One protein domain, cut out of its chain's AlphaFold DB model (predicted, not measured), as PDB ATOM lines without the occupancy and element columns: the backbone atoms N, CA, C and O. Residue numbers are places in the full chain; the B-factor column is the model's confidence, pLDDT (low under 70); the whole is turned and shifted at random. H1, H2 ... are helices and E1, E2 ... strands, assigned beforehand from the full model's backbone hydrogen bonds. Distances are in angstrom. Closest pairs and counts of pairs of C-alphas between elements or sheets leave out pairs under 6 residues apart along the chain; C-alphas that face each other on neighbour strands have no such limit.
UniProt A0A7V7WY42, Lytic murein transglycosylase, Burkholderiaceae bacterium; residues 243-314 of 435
ATOM      1  N   ILE A 243      21.999  85.518  14.955       96.00
ATOM      2  CA  ILE A 243      21.716  86.891  14.525       96.00
ATOM      3  C   ILE A 243      22.882  87.758  14.977       96.00
ATOM      4  O   ILE A 243      23.200  87.787  16.164       96.00
ATOM      5  N   GLU A 244      23.509  88.481  14.053       96.94
ATOM      6  CA  GLU A 244      24.482  89.502  14.431       96.94
ATOM      7  C   GLU A 244      23.770  90.731  14.998       96.94
ATOM      8  O   GLU A 244      22.799  91.234  14.419       96.94
ATOM      9  N   VAL A 245      24.264  91.213  16.131       97.44
ATOM     10  CA  VAL A 245      23.634  92.282  16.899       97.44
ATOM     11  C   VAL A 245      24.632  93.357  17.301       97.44
ATOM     12  O   VAL A 245      25.828  93.112  17.459       97.44
ATOM     13  N   THR A 246      24.109  94.554  17.531       97.38
ATOM     14  CA  THR A 246      24.801  95.618  18.252       97.38
ATOM     15  C   THR A 246      24.229  95.689  19.660       97.38
ATOM     16  O   THR A 246      23.013  95.733  19.850       97.38
ATOM     17  N   MET A 247      25.112  95.677  20.655       96.44
ATOM     18  CA  MET A 247      24.755  95.753  22.069       96.44
ATOM     19  C   MET A 247      25.252  97.078  22.660       96.44
ATOM     20  O   MET A 247      26.342  97.526  22.292       96.44
ATOM     21  N   PRO A 248      24.519  97.698  23.602       95.94
ATOM     22  CA  PRO A 248      25.013  98.876  24.307       95.94
ATOM     23  C   PRO A 248      26.333  98.591  25.052       95.94
ATOM     24  O   PRO A 248      26.469  97.512  25.637       95.94
ATOM     25  N   PRO A 249      27.281  99.548  25.124       93.44
ATOM     26  CA  PRO A 249      28.574  99.337  25.786       93.44
ATOM     27  C   PRO A 249      28.467  98.865  27.242       93.44
ATOM     28  O   PRO A 249      29.213  97.985  27.663       93.44
ATOM     29  N   ALA A 250      27.499  99.392  28.000       94.06
ATOM     30  CA  ALA A 250      27.257  98.974  29.381       94.06
ATOM     31  C   ALA A 250      26.835  97.496  29.481       94.06
ATOM     32  O   ALA A 250      27.275  96.788  30.386       94.06
ATOM     33  N   LEU A 251      26.033  97.008  28.526       95.19
ATOM     34  CA  LEU A 251      25.634  95.603  28.463       95.19
ATOM     35  C   LEU A 251      26.819  94.710  28.079       95.19
ATOM     36  O   LEU A 251      27.024  93.680  28.715       95.19
ATOM     37  N   LEU A 252      27.629  95.117  27.094       92.94
ATOM     38  CA  LEU A 252      28.860  94.403  26.726       92.94
ATOM     39  C   LEU A 252      29.793  94.253  27.933       92.94
ATOM     40  O   LEU A 252      30.252  93.147  28.224       92.94
ATOM     41  N   GLN A 253      30.024  95.343  28.670       91.94
ATOM     42  CA  GLN A 253      30.852  95.329  29.876       91.94
ATOM     43  C   GLN A 253      30.271  94.393  30.945       91.94
ATOM     44  O   GLN A 253      31.009  93.599  31.523       91.94
ATOM     45  N   ALA A 254      28.956  94.444  31.179       92.88
ATOM     46  CA  ALA A 254      28.288  93.593  32.160       92.88
ATOM     47  C   ALA A 254      28.346  92.096  31.805       92.88
ATOM     48  O   ALA A 254      28.480  91.263  32.696       92.88
ATOM     49  N   LEU A 255      28.250  91.740  30.520       91.81
ATOM     50  CA  LEU A 255      28.301  90.345  30.066       91.81
ATOM     51  C   LEU A 255      29.719  89.770  30.062       91.81
ATOM     52  O   LEU A 255      29.905  88.598  30.367       91.81
ATOM     53  N   THR A 256      30.705  90.582  29.684       89.94
ATOM     54  CA  THR A 256      32.100  90.134  29.525       89.94
ATOM     55  C   THR A 256      32.936  90.283  30.786       89.94
ATOM     56  O   THR A 256      33.985  89.654  30.891       89.94
ATOM     57  N   GLY A 257      32.546  91.166  31.710       88.44
ATOM     58  CA  GLY A 257      33.391  91.548  32.841       88.44
ATOM     59  C   GLY A 257      34.729  92.170  32.418       88.44
ATOM     60  O   GLY A 257      35.679  92.144  33.192       88.44
ATOM     61  N   GLY A 258      34.834  92.696  31.190       83.94
ATOM     62  CA  GLY A 258      36.084  93.211  30.620       83.94
ATOM     63  C   GLY A 258      36.942  92.170  29.891       83.94
ATOM     64  O   GLY A 258      38.031  92.510  29.425       83.94
ATOM     65  N   ALA A 259      36.479  90.922  29.750       87.69
ATOM     66  CA  ALA A 259      37.167  89.918  28.944       87.69
ATOM     67  C   ALA A 259      37.315  90.375  27.480       87.69
ATOM     68  O   ALA A 259      36.387  90.911  26.872       87.69
ATOM     69  N   THR A 260      38.497  90.148  26.905       86.81
ATOM     70  CA  THR A 260      38.861  90.581  25.543       86.81
ATOM     71  C   THR A 260      38.849  89.449  24.515       86.81
ATOM     72  O   THR A 260      38.996  89.706  23.322       86.81
ATOM     73  N   GLY A 261      38.685  88.203  24.967       88.06
ATOM     74  CA  GLY A 261      38.614  87.014  24.122       88.06
ATOM     75  C   GLY A 261      37.188  86.621  23.735       88.06
ATOM     76  O   GLY A 261      36.215  87.322  24.035       88.06
ATOM     77  N   GLU A 262      37.072  85.464  23.084       92.12
ATOM     78  CA  GLU A 262      35.777  84.848  22.808       92.12
ATOM     79  C   GLU A 262      35.051  84.553  24.125       92.12
ATOM     80  O   GLU A 262      35.599  83.918  25.023       92.12
ATOM     81  N   THR A 263      33.814  85.028  24.245       93.31
ATOM     82  CA  THR A 263      32.992  84.857  25.443       93.31
ATOM     83  C   THR A 263      31.622  84.333  25.040       93.31
ATOM     84  O   THR A 263      30.879  85.008  24.327       93.31
ATOM     85  N   TRP A 264      31.269  83.136  25.511       94.31
ATOM     86  CA  TRP A 264      29.960  82.529  25.269       94.31
ATOM     87  C   TRP A 264      29.103  82.570  26.537       94.31
ATOM     88  O   TRP A 264      29.329  81.836  27.501       94.31
ATOM     89  N   ILE A 265      28.076  83.414  26.516       95.19
ATOM     90  CA  ILE A 265      27.076  83.537  27.573       95.19
ATOM     91  C   ILE A 265      25.981  82.493  27.348       95.19
ATOM     92  O   ILE A 265      25.051  82.696  26.566       95.19
ATOM     93  N   ARG A 266      26.093  81.360  28.050       94.19
ATOM     94  CA  ARG A 266      25.167  80.218  27.918       94.19
ATOM     95  C   ARG A 266      23.802  80.431  28.572       94.19
ATOM     96  O   ARG A 266      22.855  79.720  28.245       94.19
ATOM     97  N   ALA A 267      23.698  81.385  29.498       94.88
ATOM     98  CA  ALA A 267      22.441  81.729  30.149       94.88
ATOM     99  C   ALA A 267      21.494  82.377  29.128       94.88
ATOM    100  O   ALA A 267      21.588  83.575  28.852       94.88
ATOM    101  N   ALA A 268      20.620  81.560  28.540       95.50
ATOM    102  CA  ALA A 268      19.695  81.999  27.511       95.50
ATOM    103  C   ALA A 268      18.624  82.932  28.094       95.50
ATOM    104  O   ALA A 268      18.161  82.744  29.221       95.50
ATOM    105  N   ARG A 269      18.225  83.938  27.314       97.00
ATOM    106  CA  ARG A 269      17.189  84.917  27.676       97.00
ATOM    107  C   ARG A 269      16.200  85.084  26.523       97.00
ATOM    108  O   ARG A 269      16.629  84.956  25.373       97.00
ATOM    109  N   PRO A 270      14.921  85.404  26.790       97.62
ATOM    110  CA  PRO A 270      13.967  85.721  25.734       97.62
ATOM    111  C   PRO A 270      14.474  86.836  24.810       97.62
ATOM    112  O   PRO A 270      15.088  87.802  25.274       97.62
ATOM    113  N   LEU A 271      14.175  86.747  23.514       97.19
ATOM    114  CA  LEU A 271      14.548  87.766  22.526       97.19
ATOM    115  C   LEU A 271      14.028  89.162  22.915       97.19
ATOM    116  O   LEU A 271      14.735  90.158  22.760       97.19
ATOM    117  N   ALA A 272      12.823  89.230  23.493       97.75
ATOM    118  CA  ALA A 272      12.249  90.461  24.036       97.75
ATOM    119  C   ALA A 272      13.115  91.090  25.137       97.75
ATOM    120  O   ALA A 272      13.247  92.310  25.184       97.75
ATOM    121  N   THR A 273      13.728  90.279  26.002       98.19
ATOM    122  CA  THR A 273      14.605  90.767  27.075       98.19
ATOM    123  C   THR A 273      15.871  91.394  26.502       98.19
ATOM    124  O   THR A 273      16.274  92.463  26.952       98.19
ATOM    125  N   TRP A 274      16.469  90.784  25.474       98.00
ATOM    126  CA  TRP A 274      17.597  91.387  24.759       98.00
ATOM    127  C   TRP A 274      17.206  92.729  24.126       98.00
ATOM    128  O   TRP A 274      17.913  93.720  24.295       98.00
ATOM    129  N   ALA A 275      16.044  92.790  23.471       97.81
ATOM    130  CA  ALA A 275      15.541  94.020  22.861       97.81
ATOM    131  C   ALA A 275      15.299  95.134  23.900       97.81
ATOM    132  O   ALA A 275      15.705  96.275  23.687       97.81
ATOM    133  N   GLN A 276      14.705  94.805  25.053       97.75
ATOM    134  CA  GLN A 276      14.497  95.743  26.169       97.75
ATOM    135  C   GLN A 276      15.813  96.275  26.753       97.75
ATOM    136  O   GLN A 276      15.859  97.397  27.248       97.75
ATOM    137  N   GLN A 277      16.893  95.496  26.665       97.75
ATOM    138  CA  GLN A 277      18.243  95.913  27.054       97.75
ATOM    139  C   GLN A 277      18.949  96.754  25.975       97.75
ATOM    140  O   GLN A 277      20.144  97.016  26.093       97.75
ATOM    141  N   GLY A 278      18.236  97.180  24.928       97.44
ATOM    142  CA  GLY A 278      18.757  98.032  23.859       97.44
ATOM    143  C   GLY A 278      19.553  97.284  22.790       97.44
ATOM    144  O   GLY A 278      20.245  97.923  22.001       97.44
ATOM    145  N   VAL A 279      19.486  95.948  22.755       98.06
ATOM    146  CA  VAL A 279      20.108  95.162  21.683       98.06
ATOM    147  C   VAL A 279      19.305  95.331  20.396       98.06
ATOM    148  O   VAL A 279      18.093  95.109  20.368       98.06
ATOM    149  N   VAL A 280      19.999  95.678  19.316       97.19
ATOM    150  CA  VAL A 280      19.440  95.818  17.965       97.19
ATOM    151  C   VAL A 280      20.182  94.905  16.999       97.19
ATOM    152  O   VAL A 280      21.268  94.409  17.308       97.19
ATOM    153  N   ARG A 281      19.617  94.658  15.817       96.06
ATOM    154  CA  ARG A 281      20.356  93.945  14.768       96.06
ATOM    155  C   ARG A 281      21.542  94.781  14.294       96.06
ATOM    156  O   ARG A 281      21.524  96.004  14.401       96.06
ATOM    157  N   ALA A 282      22.560  94.128  13.742       93.94
ATOM    158  CA  ALA A 282      23.757  94.810  13.244       93.94
ATOM    159  C   ALA A 282      23.486  95.820  12.110       93.94
ATOM    160  O   ALA A 282      24.291  96.720  11.887       93.94
ATOM    161  N   ASP A 283      22.353  95.698  11.410       90.19
ATOM    162  CA  ASP A 283      21.881  96.666  10.409       90.19
ATOM    163  C   ASP A 283      21.077  97.839  11.013       90.19
ATOM    164  O   ASP A 283      20.553  98.674  10.280       90.19
ATOM    165  N   GLY A 284      20.969  97.911  12.344       93.31
ATOM    166  CA  GLY A 284      20.220  98.931  13.078       93.31
ATOM    167  C   GLY A 284      18.716  98.663  13.185       93.31
ATOM    168  O   GLY A 284      18.018  99.400  13.880       93.31
ATOM    169  N   SER A 285      18.195  97.616  12.540       92.88
ATOM    170  CA  SER A 285      16.775  97.279  12.629       92.88
ATOM    171  C   SER A 285      16.390  96.711  14.002       92.88
ATOM    172  O   SER A 285      17.216  96.182  14.755       92.88
ATOM    173  N   SER A 286      15.093  96.802  14.327       94.69
ATOM    174  CA  SER A 286      14.533  96.224  15.554       94.69
ATOM    175  C   SER A 286      14.876  94.742  15.653       94.69
ATOM    176  O   SER A 286      14.659  93.994  14.700       94.69
ATOM    177  N   LEU A 287      15.343  94.298  16.823       94.75
ATOM    178  CA  LEU A 287      15.627  92.887  17.085       94.75
ATOM    179  C   LEU A 287      14.376  92.001  16.954       94.75
ATOM    180  O   LEU A 287      14.485  90.833  16.591       94.75
ATOM    181  N   LEU A 288      13.192  92.575  17.189       93.06
ATOM    182  CA  LEU A 288      11.902  91.888  17.112       93.06
ATOM    183  C   LEU A 288      11.256  91.945  15.720       93.06
ATOM    184  O   LEU A 288      10.123  91.503  15.566       93.06
ATOM    185  N   ALA A 289      11.930  92.485  14.696       85.75
ATOM    186  CA  ALA A 289      11.366  92.445  13.345       85.75
ATOM    187  C   ALA A 289      11.362  91.005  12.790       85.75
ATOM    188  O   ALA A 289      12.292  90.239  13.056       85.75
ATOM    189  N   GLY A 290      10.361  90.664  11.977       81.56
ATOM    190  CA  GLY A 290      10.199  89.332  11.382       81.56
ATOM    191  C   GLY A 290       9.305  88.398  12.204       81.56
ATOM    192  O   GLY A 290       8.589  88.834  13.098       81.56
ATOM    193  N   ALA A 291       9.330  87.106  11.874       83.25
ATOM    194  CA  ALA A 291       8.400  86.104  12.414       83.25
ATOM    195  C   ALA A 291       8.917  85.348  13.659       83.25
ATOM    196  O   ALA A 291       8.318  84.360  14.076       83.25
ATOM    197  N   ILE A 292      10.034  85.776  14.254       88.25
ATOM    198  CA  ILE A 292      10.612  85.102  15.424       88.25
ATOM    199  C   ILE A 292       9.823  85.512  16.670       88.25
ATOM    200  O   ILE A 292       9.760  86.695  17.005       88.25
ATOM    201  N   ALA A 293       9.253  84.540  17.387       92.00
ATOM    202  CA  ALA A 293       8.485  84.826  18.593       92.00
ATOM    203  C   ALA A 293       9.367  85.509  19.667       92.00
ATOM    204  O   ALA A 293      10.451  84.998  19.976       92.00
ATOM    205  N   PRO A 294       8.919  86.616  20.296       95.12
ATOM    206  CA  PRO A 294       9.717  87.350  21.288       95.12
ATOM    207  C   PRO A 294      10.100  86.536  22.536       95.12
ATOM    208  O   PRO A 294      11.025  86.904  23.260       95.12
ATOM    209  N   THR A 295       9.392  85.432  22.786       95.50
ATOM    210  CA  THR A 295       9.617  84.491  23.892       95.50
ATOM    211  C   THR A 295      10.692  83.445  23.600       95.50
ATOM    212  O   THR A 295      11.090  82.730  24.515       95.50
ATOM    213  N   THR A 296      11.179  83.342  22.358       94.75
ATOM    214  CA  THR A 296      12.277  82.427  22.017       94.75
ATOM    215  C   THR A 296      13.524  82.773  22.822       94.75
ATOM    216  O   THR A 296      13.857  83.947  22.975       94.75
ATOM    217  N   SER A 297      14.202  81.754  23.348       95.94
ATOM    218  CA  SER A 297      15.384  81.915  24.196       95.94
ATOM    219  C   SER A 297      16.664  81.931  23.367       95.94
ATOM    220  O   SER A 297      16.893  81.035  22.558       95.94
ATOM    221  N   TRP A 298      17.513  82.929  23.614       97.88
ATOM    222  CA  TRP A 298      18.769  83.142  22.901       97.88
ATOM    223  C   TRP A 298      19.935  83.296  23.871       97.88
ATOM    224  O   TRP A 298      19.843  84.024  24.865       97.88
ATOM    225  N   GLN A 299      21.036  82.627  23.554       97.75
ATOM    226  CA  GLN A 299      22.346  82.821  24.174       97.75
ATOM    227  C   GLN A 299      23.090  83.966  23.480       97.75
ATOM    228  O   GLN A 299      22.673  84.408  22.412       97.75
ATOM    229  N   ALA A 300      24.202  84.428  24.054       97.31
ATOM    230  CA  ALA A 300      25.053  85.433  23.416       97.31
ATOM    231  C   ALA A 300      26.480  84.922  23.212       97.31
ATOM    232  O   ALA A 300      27.038  84.244  24.074       97.31
ATOM    233  N   LEU A 301      27.078  85.291  22.085       96.94
ATOM    234  CA  LEU A 301      28.475  85.037  21.760       96.94
ATOM    235  C   LEU A 301      29.148  86.347  21.369       96.94
ATOM    236  O   LEU A 301      28.695  87.036  20.454       96.94
ATOM    237  N   LEU A 302      30.254  86.653  22.034       95.44
ATOM    238  CA  LEU A 302      31.127  87.774  21.710       95.44
ATOM    239  C   LEU A 302      32.440  87.215  21.181       95.44
ATOM    240  O   LEU A 302      33.063  86.402  21.857       95.44
ATOM    241  N   THR A 303      32.864  87.622  19.988       92.94
ATOM    242  CA  THR A 303      34.036  87.004  19.347       92.94
ATOM    243  C   THR A 303      35.361  87.455  19.960       92.94
ATOM    244  O   THR A 303      36.294  86.664  20.054       92.94
ATOM    245  N   GLU A 304      35.457  88.730  20.347       88.81
ATOM    246  CA  GLU A 304      36.685  89.389  20.834       88.81
ATOM    247  C   GLU A 304      36.328  90.469  21.880       88.81
ATOM    248  O   GLU A 304      36.670  91.651  21.751       88.81
ATOM    249  N   GLY A 305      35.535  90.084  22.888       83.06
ATOM    250  CA  GLY A 305      34.999  91.004  23.896       83.06
ATOM    251  C   GLY A 305      34.249  92.197  23.289       83.06
ATOM    252  O   GLY A 305      33.551  92.065  22.283       83.06
ATOM    253  N   ALA A 306      34.434  93.387  23.871       78.06
ATOM    254  CA  ALA A 306      33.794  94.628  23.414       78.06
ATOM    255  C   ALA A 306      34.289  95.149  22.046       78.06
ATOM    256  O   ALA A 306      33.666  96.041  21.476       78.06
ATOM    257  N   ARG A 307      35.409  94.626  21.523       81.88
ATOM    258  CA  ARG A 307      35.971  95.010  20.212       81.88
ATOM    259  C   ARG A 307      35.549  94.068  19.082       81.88
ATOM    260  O   ARG A 307      35.777  94.383  17.916       81.88
ATOM    261  N   GLY A 308      34.972  92.921  19.430       87.06
ATOM    262  CA  GLY A 308      34.536  91.901  18.490       87.06
ATOM    263  C   GLY A 308      33.104  92.082  17.999       87.06
ATOM    264  O   GLY A 308      32.378  92.996  18.389       87.06
ATOM    265  N   ARG A 309      32.681  91.147  17.149       94.50
ATOM    266  CA  ARG A 309      31.286  91.015  16.722       94.50
ATOM    267  C   ARG A 309      30.489  90.332  17.832       94.50
ATOM    268  O   ARG A 309      31.023  89.494  18.561       94.50
ATOM    269  N   SER A 310      29.215  90.689  17.943       97.00
ATOM    270  CA  SER A 310      28.289  90.103  18.913       97.00
ATOM    271  C   SER A 310      27.165  89.380  18.188       97.00
ATOM    272  O   SER A 310      26.608  89.891  17.217       97.00
ATOM    273  N   PHE A 311      26.821  88.196  18.674       98.12
ATOM    274  CA  PHE A 311      25.776  87.360  18.103       98.12
ATOM    275  C   PHE A 311      24.816  86.897  19.187       98.12
ATOM    276  O   PHE A 311      25.243  86.541  20.285       98.12
ATOM    277  N   LEU A 312      23.530  86.853  18.857       98.25
ATOM    278  CA  LEU A 312      22.560  86.053  19.593       98.25
ATOM    279  C   LEU A 312      22.430  84.690  18.916       98.25
ATOM    280  O   LEU A 312      22.290  84.630  17.694       98.25
ATOM    281  N   LEU A 313      22.467  83.615  19.703       98.06
ATOM    282  CA  LEU A 313      22.430  82.228  19.235       98.06
ATOM    283  C   LEU A 313      21.140  81.540  19.695       98.06
ATOM    284  O   LEU A 313      20.814  81.595  20.883       98.06
ATOM    285  N   SER A 314      20.421  80.896  18.777       96.19
ATOM    286  CA  SER A 314      19.240  80.081  19.098       96.19
ATOM    287  C   SER A 314      19.616  78.612  19.307       96.19
ATOM    288  O   SER A 314      20.775  78.226  19.152       96.19
TER     289      SER A 314
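What this domain is: This is residues 243 to 314 of the 435 residues of the protein "Lytic murein transglycosylase" of Burkholderiaceae bacterium (UniProt A0A7V7WY42). A strongly twisted sheet of four strands has two short helices at its margins, H1 grazing it and H2 beside the strands, while a long loop, residues 277 to 296, swings out from H2 and returns to E3. On its way the loop pairs briefly with E1 at one edge of the sheet. The 72 printed residues have two named helices and four named strands in the order E1 H1 E2 H2 E3 E4; the sheet's order is E1 - E4 - E3 - E2, antiparallel throughout, and the class is mixed, helices and strands. The whole is compact, with a radius of gyration of the C-alphas of 11.3 A and spans of 33 by 23 by 17 A.

How they stand to each other: Edge strand E1, residues 243 to 246, is antiparallel to E4, residues 310 to 313, with N 243 and O 312 2.9 A apart. Residues 245 to 246 also pair antiparallel with residues 280 to 281. E4 forms a hairpin with E3, residues 297 to 302, where N 311 and O 301 are 2.8 A apart. E3 is antiparallel to edge strand E2, residues 263 to 270, with N 265 and O 300 2.8 A apart. H1, residues 249 to 256, only grazes the sheet with residues 252 to 256; its closest C-alphas to E2 are those of Thr 256 and Thr 263, 6.7 A apart. H2, residues 271 to 276, is on the sheet but over none of its strands; its closest C-alphas to E3 are those of Leu 271 and Ser 297, 6.1 A apart. H1 and H2 are apart. Every O i to N i+4 pair is within hydrogen-bond range in H1 and H2.

Where its parts are: E1 begins at C-alpha 243 (21.716, 86.891, 14.525). H1 measures 10.5 A. E2, 19.0 A long, bends by 64 degrees at residue 267. E3 measures 17.0 A. E4 ends at C-alpha 313 (22.430, 82.228, 19.235).

The domain as a whole: The C-alphas farthest apart, Gly 258 and Ala 291, are 33.9 A apart. The printed part has no cut, the link from H2 to E3 is long, and no printed residue is under 70 in pLDDT.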